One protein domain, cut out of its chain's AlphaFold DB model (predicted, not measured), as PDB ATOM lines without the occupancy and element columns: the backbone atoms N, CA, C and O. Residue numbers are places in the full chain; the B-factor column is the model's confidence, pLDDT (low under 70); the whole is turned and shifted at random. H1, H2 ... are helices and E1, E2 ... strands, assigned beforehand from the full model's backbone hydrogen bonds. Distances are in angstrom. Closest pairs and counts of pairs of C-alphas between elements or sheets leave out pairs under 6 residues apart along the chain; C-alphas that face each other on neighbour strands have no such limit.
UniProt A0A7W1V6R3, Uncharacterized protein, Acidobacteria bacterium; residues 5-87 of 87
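Overview. This is residues 5 to 87 of the 87 residues of an uncharacterized protein of Acidobacteria bacterium (UniProt A0A7W1V6R3). A small pair of parallel strands, E1 and E2, lies near the middle of a flat domain, with H1 and H2 toward one end and H5 and H4 toward the other. H3 leaves the end of E1 and runs out to one side, its residues 36 to 41 packing on H1 and H5, while H5 also packs on E1. The printed part has 83 residues with five named helices and two named strands, in the order H1, H2, E1, H3, E2, H4, H5; the class is mostly helix. It is compact, with a radius of gyration of the C-alphas of 12.9 A and spans of 37 by 32 by 17 A.

Arrangement. Start at residues 5 to 6, which pair in parallel with residues 31 to 32 of E1, residues 30 to 34. Next look at H1, residues 9 to 17, and H2, residues 21 to 24: they are close but not clearly touching, with the closest C-alphas, Leu 15 and Leu 21, 4.9 A apart. H3, residues 35 to 46, only just touches H1, with 3 pairs of C-alphas within 8 A; the closest are Thr 9 and Val 37, 5.9 A apart, and only residues 37 to 41 of H3 take part. These two run the same way at a steep tilt of 44 degrees. E2, residues 57 to 60, is the parallel neighbour of E1 at 46 degrees; find N 33 and O 58 at 3.0 A, and N 60 and O 33 at 2.9 A, both within hydrogen-bond range. E1, H3 and E2 form a strand-helix-strand unit, two parallel neighbour strands with a helix between, and its crossover is right-handed. H4, residues 68 to 73, is close but not clearly touching H5, residues 76 to 86; their closest C-alphas, Ser 70 and Ala 79, are 5.5 A apart. With residues 36 to 40 alone, H3 touches H5, closest at the C-alphas of Glu 36 and Gly 77, 5.2 A. The closest C-alphas of E1 and H5 are Pro 34 and Val 81, 6.0 A apart. In H1, H3, H4 and H5 every O i to N i+4 pair is within hydrogen-bond range; H2 is too short for such a pair.

Along the chain. Find C-alpha 9 at (169.327, 105.777, 229.251); from there H1 runs 12.3 A to C-alpha 17. E1 covers 13.5 A, and H3 covers 16.6 A to C-alpha 46 at (155.018, 107.579, 231.444). H2 covers 5.3 A, E2 9.6 A and H4 8.7 A. H5 runs 15.5 A to C-alpha 86 at (182.388, 113.583, 219.483).

Size, cuts and confidence. Look for the farthest C-alphas at Gln 19 and Pro 68, 36.9 A apart. The printed part has no cut and no long link. Its mean pLDDT is 94.4, and no printed residue is under 70.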
ATOM      1  N   ILE A   5     181.338 113.607 231.033       97.25
ATOM      2  CA  ILE A   5     180.859 112.250 230.765       97.25
ATOM      3  C   ILE A   5     179.506 112.343 230.066       97.25
ATOM      4  O   ILE A   5     178.535 112.842 230.635       97.25
ATOM      5  N   VAL A   6     179.438 111.830 228.838       97.81
ATOM      6  CA  VAL A   6     178.173 111.668 228.116       97.81
ATOM      7  C   VAL A   6     177.545 110.335 228.510       97.81
ATOM      8  O   VAL A   6     178.216 109.304 228.497       97.81
ATOM      9  N   THR A   7     176.264 110.340 228.874       96.75
ATOM     10  CA  THR A   7     175.539 109.138 229.303       96.75
ATOM     11  C   THR A   7     174.297 108.873 228.457       96.75
ATOM     12  O   THR A   7     173.727 109.777 227.848       96.75
ATOM     13  N   ASN A   8     173.875 107.609 228.456       96.31
ATOM     14  CA  ASN A   8     172.664 107.111 227.807       96.31
ATOM     15  C   ASN A   8     171.618 106.697 228.869       96.31
ATOM     16  O   ASN A   8     171.900 106.699 230.073       96.31
ATOM     17  N   THR A   9     170.434 106.279 228.431       95.31
ATOM     18  CA  THR A   9     169.327 105.777 229.251       95.31
ATOM     19  C   THR A   9     169.710 104.532 230.050       95.31
ATOM     20  O   THR A   9     169.447 104.462 231.252       95.31
ATOM     21  N   SER A  10     170.367 103.539 229.434       94.25
ATOM     22  CA  SER A  10     170.621 102.247 230.097       94.25
ATOM     23  C   SER A  10     171.527 102.350 231.335       94.25
ATOM     24  O   SER A  10     171.166 101.766 232.362       94.25
ATOM     25  N   PRO A  11     172.653 103.100 231.319       94.75
ATOM     26  CA  PRO A  11     173.426 103.363 232.533       94.75
ATOM     27  C   PRO A  11     172.610 104.051 233.633       94.75
ATOM     28  O   PRO A  11     172.672 103.627 234.785       94.75
ATOM     29  N   LEU A  12     171.797 105.059 233.297       94.19
ATOM     30  CA  LEU A  12     170.960 105.770 234.273       94.19
ATOM     31  C   LEU A  12     169.934 104.833 234.924       94.19
ATOM     32  O   LEU A  12     169.778 104.823 236.148       94.19
ATOM     33  N   LEU A  13     169.292 103.982 234.124       93.44
ATOM     34  CA  LEU A  13     168.356 102.971 234.608       93.44
ATOM     35  C   LEU A  13     169.046 101.944 235.517       93.44
ATOM     36  O   LEU A  13     168.515 101.598 236.571       93.44
ATOM     37  N   ALA A  14     170.230 101.462 235.134       94.56
ATOM     38  CA  ALA A  14     170.998 100.518 235.943       94.56
ATOM     39  C   ALA A  14     171.375 101.122 237.305       94.56
ATOM     40  O   ALA A  14     171.128 100.507 238.342       94.56
ATOM     41  N   LEU A  15     171.890 102.353 237.317       94.62
ATOM     42  CA  LEU A  15     172.258 103.076 238.538       94.62
ATOM     43  C   LEU A  15     171.051 103.359 239.440       94.62
ATOM     44  O   LEU A  15     171.171 103.299 240.666       94.62
ATOM     45  N   THR A  16     169.889 103.625 238.839       93.25
ATOM     46  CA  THR A  16     168.618 103.798 239.557       93.25
ATOM     47  C   THR A  16     168.213 102.500 240.249       93.25
ATOM     48  O   THR A  16     167.989 102.493 241.456       93.25
ATOM     49  N   LYS A  17     168.227 101.374 239.524       93.50
ATOM     50  CA  LYS A  17     167.921 100.042 240.077       93.50
ATOM     51  C   LYS A  17     168.884  99.618 241.184       93.50
ATOM     52  O   LYS A  17     168.488  98.916 242.108       93.50
ATOM     53  N   MET A  18     170.139 100.046 241.096       95.12
ATOM     54  CA  MET A  18     171.158  99.810 242.119       95.12
ATOM     55  C   MET A  18     171.056 100.773 243.314       95.12
ATOM     56  O   MET A  18     171.796 100.597 244.276       95.12
ATOM     57  N   GLN A  19     170.163 101.772 243.273       94.50
ATOM     58  CA  GLN A  19     169.990 102.805 244.305       94.50
ATOM     59  C   GLN A  19     171.258 103.637 244.570       94.50
ATOM     60  O   GLN A  19     171.486 104.113 245.681       94.50
ATOM     61  N   ILE A  20     172.089 103.832 243.541       95.62
ATOM     62  CA  ILE A  20     173.349 104.589 243.640       95.62
ATOM     63  C   ILE A  20     173.402 105.815 242.724       95.62
ATOM     64  O   ILE A  20     174.427 106.490 242.683       95.62
ATOM     65  N   LEU A  21     172.317 106.137 242.011       94.44
ATOM     66  CA  LEU A  21     172.267 107.269 241.077       94.44
ATOM     67  C   LEU A  21     172.713 108.591 241.735       94.44
ATOM     68  O   LEU A  21     173.542 109.309 241.184       94.44
ATOM     69  N   ASP A  22     172.256 108.871 242.956       93.81
ATOM     70  CA  ASP A  22     172.622 110.098 243.682       93.81
ATOM     71  C   ASP A  22     174.081 110.114 244.166       93.81
ATOM     72  O   ASP A  22     174.633 111.179 244.448       93.81
ATOM     73  N   ALA A  23     174.731 108.951 244.280       95.31
ATOM     74  CA  ALA A  23     176.160 108.886 244.579       95.31
ATOM     75  C   ALA A  23     177.000 109.289 243.359       95.31
ATOM     76  O   ALA A  23     178.031 109.939 243.522       95.31
ATOM     77  N   ILE A  24     176.532 108.966 242.148       95.06
ATOM     78  CA  ILE A  24     177.195 109.342 240.892       95.06
ATOM     79  C   ILE A  24     177.206 110.860 240.706       95.06
ATOM     80  O   ILE A  24     178.249 111.421 240.383       95.06
ATOM     81  N   GLY A  25     176.104 111.543 241.029       93.19
ATOM     82  CA  GLY A  25     176.021 113.008 240.967       93.19
ATOM     83  C   GLY A  25     176.963 113.763 241.912       93.19
ATOM     84  O   GLY A  25     177.101 114.976 241.796       93.19
ATOM     85  N   LYS A  26     177.617 113.073 242.858       95.19
ATOM     86  CA  LYS A  26     178.611 113.661 243.777       95.19
ATOM     87  C   LYS A  26     180.043 113.551 243.257       95.19
ATOM     88  O   LYS A  26     180.958 114.066 243.901       95.19
ATOM     89  N   LEU A  27     180.257 112.845 242.149       94.62
ATOM     90  CA  LEU A  27     181.569 112.748 241.527       94.62
ATOM     91  C   LEU A  27     181.961 114.095 240.914       94.62
ATOM     92  O   LEU A  27     181.116 114.897 240.526       94.62
ATOM     93  N   THR A  28     183.262 114.342 240.790       94.69
ATOM     94  CA  THR A  28     183.809 115.594 240.246       94.69
ATOM     95  C   THR A  28     183.821 115.606 238.712       94.69
ATOM     96  O   THR A  28     184.825 115.984 238.107       94.69
ATOM     97  N   PHE A  29     182.724 115.166 238.092       95.62
ATOM     98  CA  PHE A  29     182.520 115.125 236.643       95.62
ATOM     99  C   PHE A  29     181.289 115.939 236.255       95.62
ATOM    100  O   PHE A  29     180.324 116.026 237.014       95.62
ATOM    101  N   GLU A  30     181.308 116.510 235.055       96.38
ATOM    102  CA  GLU A  30     180.106 117.058 234.434       96.38
ATOM    103  C   GLU A  30     179.410 115.931 233.671       96.38
ATOM    104  O   GLU A  30     179.948 115.426 232.685       96.38
ATOM    105  N   PHE A  31     178.218 115.534 234.105       97.31
ATOM    106  CA  PHE A  31     177.422 114.558 233.370       97.31
ATOM    107  C   PHE A  31     176.456 115.262 232.427       97.31
ATOM    108  O   PHE A  31     175.721 116.166 232.833       97.31
ATOM    109  N   VAL A  32     176.432 114.811 231.176       97.81
ATOM    110  CA  VAL A  32     175.538 115.332 230.141       97.81
ATOM    111  C   VAL A  32     174.841 114.196 229.391       97.81
ATOM    112  O   VAL A  32     175.372 113.088 229.287       97.81
ATOM    113  N   CYS A  33     173.671 114.463 228.822       98.00
ATOM    114  CA  CYS A  33     173.024 113.584 227.846       98.00
ATOM    115  C   CYS A  33     172.375 114.404 226.720       98.00
ATOM    116  O   CYS A  33     172.119 115.599 226.901       98.00
ATOM    117  N   PRO A  34     172.122 113.803 225.545       97.94
ATOM    118  CA  PRO A  34     171.385 114.474 224.483       97.94
ATOM    119  C   PRO A  34     169.872 114.498 224.781       97.94
ATOM    120  O   PRO A  34     169.357 113.656 225.523       97.94
ATOM    121  N   ALA A  35     169.138 115.435 224.179       97.62
ATOM    122  CA  ALA A  35     167.683 115.581 224.350       97.62
ATOM    123  C   ALA A  35     166.879 114.318 223.965       97.62
ATOM    124  O   ALA A  35     165.793 114.063 224.490       97.62
ATOM    125  N   GLU A  36     167.417 113.498 223.067       97.06
ATOM    126  CA  GLU A  36     166.870 112.203 222.668       97.06
ATOM    127  C   GLU A  36     166.804 111.226 223.857       97.06
ATOM    128  O   GLU A  36     165.791 110.554 224.042       97.06
ATOM    129  N   VAL A  37     167.831 111.214 224.716       96.81
ATOM    130  CA  VAL A  37     167.875 110.388 225.940       96.81
ATOM    131  C   VAL A  37     166.884 110.899 226.983       96.81
ATOM    132  O   VAL A  37     166.203 110.108 227.632       96.81
ATOM    133  N   GLU A  38     166.752 112.222 227.127       96.62
ATOM    134  CA  GLU A  38     165.711 112.805 227.983       96.62
ATOM    135  C   GLU A  38     164.317 112.348 227.541       96.62
ATOM    136  O   GLU A  38     163.509 111.902 228.359       96.62
ATOM    137  N   THR A  39     164.057 112.402 226.236       96.31
ATOM    138  CA  THR A  39     162.780 111.978 225.656       96.31
ATOM    139  C   THR A  39     162.500 110.504 225.947       96.31
ATOM    140  O   THR A  39     161.397 110.169 226.379       96.31
ATOM    141  N   GLU A  40     163.488 109.623 225.772       95.88
ATOM    142  CA  GLU A  40     163.358 108.192 226.076       95.88
ATOM    143  C   GLU A  40     163.023 107.947 227.555       95.88
ATOM    144  O   GLU A  40     162.099 107.194 227.871       95.88
ATOM    145  N   ILE A  41     163.710 108.635 228.469       94.94
ATOM    146  CA  ILE A  41     163.472 108.525 229.915       94.94
ATOM    147  C   ILE A  41     162.063 108.990 230.280       94.94
ATOM    148  O   ILE A  41     161.373 108.304 231.036       94.94
ATOM    149  N   LEU A  42     161.607 110.120 229.737       94.75
ATOM    150  CA  LEU A  42     160.261 110.640 229.990       94.75
ATOM    151  C   LEU A  42     159.176 109.705 229.442       94.75
ATOM    152  O   LEU A  42     158.156 109.484 230.099       94.75
ATOM    153  N   LEU A  43     159.391 109.116 228.263       95.00
ATOM    154  CA  LEU A  43     158.491 108.107 227.702       95.00
ATOM    155  C   LEU A  43     158.450 106.850 228.576       95.00
ATOM    156  O   LEU A  43     157.361 106.356 228.870       95.00
ATOM    157  N   GLY A  44     159.604 106.370 229.040       93.19
ATOM    158  CA  GLY A  44     159.692 105.241 229.963       93.19
ATOM    159  C   GLY A  44     158.972 105.516 231.285       93.19
ATOM    160  O   GLY A  44     158.170 104.697 231.738       93.19
ATOM    161  N   ALA A  45     159.172 106.694 231.873       93.19
ATOM    162  CA  ALA A  45     158.479 107.102 233.093       93.19
ATOM    163  C   ALA A  45     156.950 107.094 232.911       93.19
ATOM    164  O   ALA A  45     156.227 106.541 233.741       93.19
ATOM    165  N   ASN A  46     156.448 107.605 231.780       94.69
ATOM    166  CA  ASN A  46     155.018 107.579 231.444       94.69
ATOM    167  C   ASN A  46     154.459 106.162 231.223       94.69
ATOM    168  O   ASN A  46     153.254 105.949 231.348       94.69
ATOM    169  N   GLN A  47     155.317 105.189 230.912       94.88
ATOM    170  CA  GLN A  47     154.960 103.772 230.791       94.88
ATOM    171  C   GLN A  47     155.064 103.007 232.123       94.88
ATOM    172  O   GLN A  47     154.778 101.811 232.162       94.88
ATOM    173  N   GLY A  48     155.443 103.676 233.216       91.06
ATOM    174  CA  GLY A  48     155.557 103.081 234.550       91.06
ATOM    175  C   GLY A  48     156.940 102.517 234.882       91.06
ATOM    176  O   GLY A  48     157.078 101.828 235.893       91.06
ATOM    177  N   TYR A  49     157.967 102.797 234.073       88.12
ATOM    178  CA  TYR A  49     159.343 102.490 234.459       88.12
ATOM    179  C   TYR A  49     159.814 103.452 235.551       88.12
ATOM    180  O   TYR A  49     159.634 104.664 235.457       88.12
ATOM    181  N   GLU A  50     160.469 102.913 236.579       87.75
ATOM    182  CA  GLU A  50     161.066 103.703 237.655       87.75
ATOM    183  C   GLU A  50     162.393 104.321 237.185       87.75
ATOM    184  O   GLU A  50     163.485 103.835 237.480       87.75
ATOM    185  N   VAL A  51     162.286 105.369 236.371       87.31
ATOM    186  CA  VAL A  51     163.408 106.134 235.824       87.31
ATOM    187  C   VAL A  51     163.056 107.619 235.821       87.31
ATOM    188  O   VAL A  51     161.911 108.001 235.590       87.31
ATOM    189  N   LYS A  52     164.041 108.469 236.108       90.12
ATOM    190  CA  LYS A  52     163.902 109.926 236.077       90.12
ATOM    191  C   LYS A  52     165.208 110.569 235.637       90.12
ATOM    192  O   LYS A  52     166.275 109.982 235.819       90.12
ATOM    193  N   ILE A  53     165.118 111.788 235.118       92.81
ATOM    194  CA  ILE A  53     166.287 112.641 234.908       92.81
ATOM    195  C   ILE A  53     166.737 113.162 236.277       92.81
ATOM    196  O   ILE A  53     165.922 113.766 236.979       92.81
ATOM    197  N   PRO A  54     167.976 112.890 236.713       94.25
ATOM    198  CA  PRO A  54     168.478 113.436 237.963       94.25
ATOM    199  C   PRO A  54     168.893 114.904 237.794       94.25
ATOM    200  O   PRO A  54     169.411 115.286 236.750       94.25
ATOM    201  N   ASP A  55     168.751 115.703 238.853       94.81
ATOM    202  CA  ASP A  55     169.004 117.157 238.826       94.81
ATOM    203  C   ASP A  55     170.451 117.541 238.464       94.81
ATOM    204  O   ASP A  55     170.722 118.670 238.066       94.81
ATOM    205  N   TRP A  56     171.394 116.612 238.634       95.69
ATOM    206  CA  TRP A  56     172.809 116.804 238.312       95.69
ATOM    207  C   TRP A  56     173.159 116.480 236.851       95.69
ATOM    208  O   TRP A  56     174.298 116.709 236.445       95.69
ATOM    209  N   LEU A  57     172.227 115.920 236.072       97.25
ATOM    210  CA  LEU A  57     172.437 115.572 234.668       97.25
ATOM    211  C   LEU A  57     171.985 116.723 233.768       97.25
ATOM    212  O   LEU A  57     170.805 117.062 233.716       97.25
ATOM    213  N   ASN A  58     172.922 117.283 233.010       97.31
ATOM    214  CA  ASN A  58     172.629 118.360 232.072       97.31
ATOM    215  C   ASN A  58     172.153 117.798 230.728       97.31
ATOM    216  O   ASN A  58     172.840 116.995 230.097       97.31
ATOM    217  N   VAL A  59     171.008 118.275 230.243       97.81
ATOM    218  CA  VAL A  59     170.502 117.912 228.914       97.81
ATOM    219  C   VAL A  59     171.006 118.917 227.886       97.81
ATOM    220  O   VAL A  59     170.770 120.122 228.008       97.81
ATOM    221  N   LEU A  60     171.701 118.428 226.863       97.69
ATOM    222  CA  LEU A  60     172.251 119.235 225.778       97.69
ATOM    223  C   LEU A  60     171.570 118.897 224.451       97.69
ATOM    224  O   LEU A  60     171.114 117.782 224.215       97.69
ATOM    225  N   ARG A  61     171.518 119.882 223.555       97.06
ATOM    226  CA  ARG A  61     171.156 119.659 222.153       97.06
ATOM    227  C   ARG A  61     172.430 119.502 221.342       97.06
ATOM    228  O   ARG A  61     173.388 120.230 221.590       97.06
ATOM    229  N   LEU A  62     172.402 118.596 220.369       96.62
ATOM    230  CA  LEU A  62     173.506 118.426 219.431       96.62
ATOM    231  C   LEU A  62     173.758 119.735 218.679       96.62
ATOM    232  O   LEU A  62     172.820 120.371 218.183       96.62
ATOM    233  N   SER A  63     175.021 120.136 218.603       94.88
ATOM    234  CA  SER A  63     175.448 121.289 217.808       94.88
ATOM    235  C   SER A  63     175.678 120.928 216.339       94.88
ATOM    236  O   SER A  63     175.726 121.811 215.479       94.88
ATOM    237  N   SER A  64     175.761 119.633 216.038       93.56
ATOM    238  CA  SER A  64     175.980 119.082 214.706       93.56
ATOM    239  C   SER A  64     175.017 117.932 214.393       93.56
ATOM    240  O   SER A  64     174.466 117.284 215.280       93.56
ATOM    241  N   ALA A  65     174.776 117.689 213.104       91.62
ATOM    242  CA  ALA A  65     173.943 116.567 212.688       91.62
ATOM    243  C   ALA A  65     174.660 115.233 212.942       91.62
ATOM    244  O   ALA A  65     175.859 115.108 212.694       91.62
ATOM    245  N   VAL A  66     173.896 114.223 213.360       93.00
ATOM    246  CA  VAL A  66     174.385 112.848 213.497       93.00
ATOM    247  C   VAL A  66     174.906 112.343 212.149       93.00
ATOM    248  O   VAL A  66     174.248 112.492 211.116       93.00
ATOM    249  N   SER A  67     176.086 111.718 212.160       90.81
ATOM    250  CA  SER A  67     176.662 111.083 210.969       90.81
ATOM    251  C   SER A  67     175.673 110.111 210.294       90.81
ATOM    252  O   SER A  67     175.062 109.290 210.987       90.81
ATOM    253  N   PRO A  68     175.563 110.103 208.950       88.88
ATOM    254  CA  PRO A  68     174.680 109.182 208.226       88.88
ATOM    255  C   PRO A  68     174.930 107.698 208.532       88.88
ATOM    256  O   PRO A  68     173.996 106.898 208.542       88.88
ATOM    257  N   LEU A  69     176.185 107.319 208.798       90.12
ATOM    258  CA  LEU A  69     176.532 105.941 209.160       90.12
ATOM    259  C   LEU A  69     175.936 105.552 210.517       90.12
ATOM    260  O   LEU A  69     175.349 104.480 210.648       90.12
ATOM    261  N   SER A  70     176.031 106.443 211.506       86.25
ATOM    262  CA  SER A  70     175.442 106.232 212.830       86.25
ATOM    263  C   SER A  70     173.916 106.207 212.751       86.25
ATOM    264  O   SER A  70     173.295 105.295 213.282       86.25
ATOM    265  N   ALA A  71     173.319 107.136 212.000       86.50
ATOM    266  CA  ALA A  71     171.867 107.239 211.834       86.50
ATOM    267  C   ALA A  71     171.221 106.022 211.143       86.50
ATOM    268  O   ALA A  71     170.019 105.815 211.264       86.50
ATOM    269  N   THR A  72     171.995 105.230 210.395       89.69
ATOM    270  CA  THR A  72     171.506 104.020 209.707       89.69
ATOM    271  C   THR A  72     171.778 102.728 210.470       89.69
ATOM    272  O   THR A  72     171.196 101.699 210.133       89.69
ATOM    273  N   SER A  73     172.651 102.767 211.480       91.12
ATOM    274  CA  SER A  73     173.142 101.569 212.175       91.12
ATOM    275  C   SER A  73     172.736 101.496 213.647       91.12
ATOM    276  O   SER A  73     172.851 100.429 214.243       91.12
ATOM    277  N   LEU A  74     172.305 102.614 214.233       93.12
ATOM    278  CA  LEU A  74     172.018 102.758 215.658       93.12
ATOM    279  C   LEU A  74     170.611 103.304 215.876       93.12
ATOM    280  O   LEU A  74     170.044 103.952 214.990       93.12
ATOM    281  N   ASP A  75     170.079 103.085 217.076       94.19
ATOM    282  CA  ASP A  75     168.880 103.800 217.500       94.19
ATOM    283  C   ASP A  75     169.161 105.308 217.647       94.19
ATOM    284  O   ASP A  75     170.301 105.735 217.859       94.19
ATOM    285  N   VAL A  76     168.111 106.125 217.539       93.00
ATOM    286  CA  VAL A  76     168.182 107.590 217.628       93.00
ATOM    287  C   VAL A  76     168.888 108.047 218.908       93.00
ATOM    288  O   VAL A  76     169.754 108.922 218.836       93.00
ATOM    289  N   GLY A  77     168.577 107.443 220.061       94.38
ATOM    290  CA  GLY A  77     169.211 107.797 221.336       94.38
ATOM    291  C   GLY A  77     170.701 107.451 221.371       94.38
ATOM    292  O   GLY A  77     171.532 108.271 221.764       94.38
ATOM    293  N   GLU A  78     171.066 106.262 220.888       96.12
ATOM    294  CA  GLU A  78     172.458 105.799 220.828       96.12
ATOM    295  C   GLU A  78     173.306 106.657 219.885       96.12
ATOM    296  O   GLU A  78     174.418 107.068 220.226       96.12
ATOM    297  N   ALA A  79     172.766 106.970 218.706       96.88
ATOM    298  CA  ALA A  79     173.448 107.788 217.718       96.88
ATOM    299  C   ALA A  79     173.670 109.219 218.233       96.88
ATOM    300  O   ALA A  79     174.754 109.776 218.043       96.88
ATOM    301  N   ALA A  80     172.682 109.789 218.930       97.25
ATOM    302  CA  ALA A  80     172.792 111.104 219.551       97.25
ATOM    303  C   ALA A  80     173.834 111.130 220.681       97.25
ATOM    304  O   ALA A  80     174.618 112.072 220.767       97.25
ATOM    305  N   VAL A  81     173.905 110.085 221.513       97.50
ATOM    306  CA  VAL A  81     174.913 109.980 222.585       97.50
ATOM    307  C   VAL A  81     176.325 109.968 222.010       97.50
ATOM    308  O   VAL A  81     177.190 110.699 222.492       97.50
ATOM    309  N   ILE A  82     176.563 109.174 220.963       96.19
ATOM    310  CA  ILE A  82     177.870 109.129 220.300       96.19
ATOM    311  C   ILE A  82     178.191 110.477 219.658       96.19
ATOM    312  O   ILE A  82     179.311 110.956 219.805       96.19
ATOM    313  N   GLN A  83     177.225 111.106 218.980       96.88
ATOM    314  CA  GLN A  83     177.442 112.413 218.363       96.88
ATOM    315  C   GLN A  83     177.820 113.465 219.412       96.88
ATOM    316  O   GLN A  83     178.824 114.141 219.235       96.88
ATOM    317  N   LEU A  84     177.095 113.544 220.532       97.00
ATOM    318  CA  LEU A  84     177.399 114.481 221.619       97.00
ATOM    319  C   LEU A  84     178.777 114.230 222.249       97.00
ATOM    320  O   LEU A  84     179.407 115.164 222.729       97.00
ATOM    321  N   ALA A  85     179.248 112.981 222.262       95.81
ATOM    322  CA  ALA A  85     180.578 112.638 222.766       95.81
ATOM    323  C   ALA A  85     181.720 113.001 221.800       95.81
ATOM    324  O   ALA A  85     182.870 113.067 222.228       95.81
ATOM    325  N   LEU A  86     181.420 113.191 220.512       94.69
ATOM    326  CA  LEU A  86     182.388 113.583 219.483       94.69
ATOM    327  C   LEU A  86     182.487 115.105 219.292       94.69
ATOM    328  O   LEU A  86     183.434 115.553 218.643       94.69
ATOM    329  N   GLU A  87     181.517 115.867 219.807       91.88
ATOM    330  CA  GLU A  87     181.510 117.341 219.831       91.88
ATOM    331  C   GLU A  87     182.484 117.917 220.871       91.88
ATOM    332  O   GLU A  87     183.183 118.897 220.521       91.88
TER     333      GLU A  87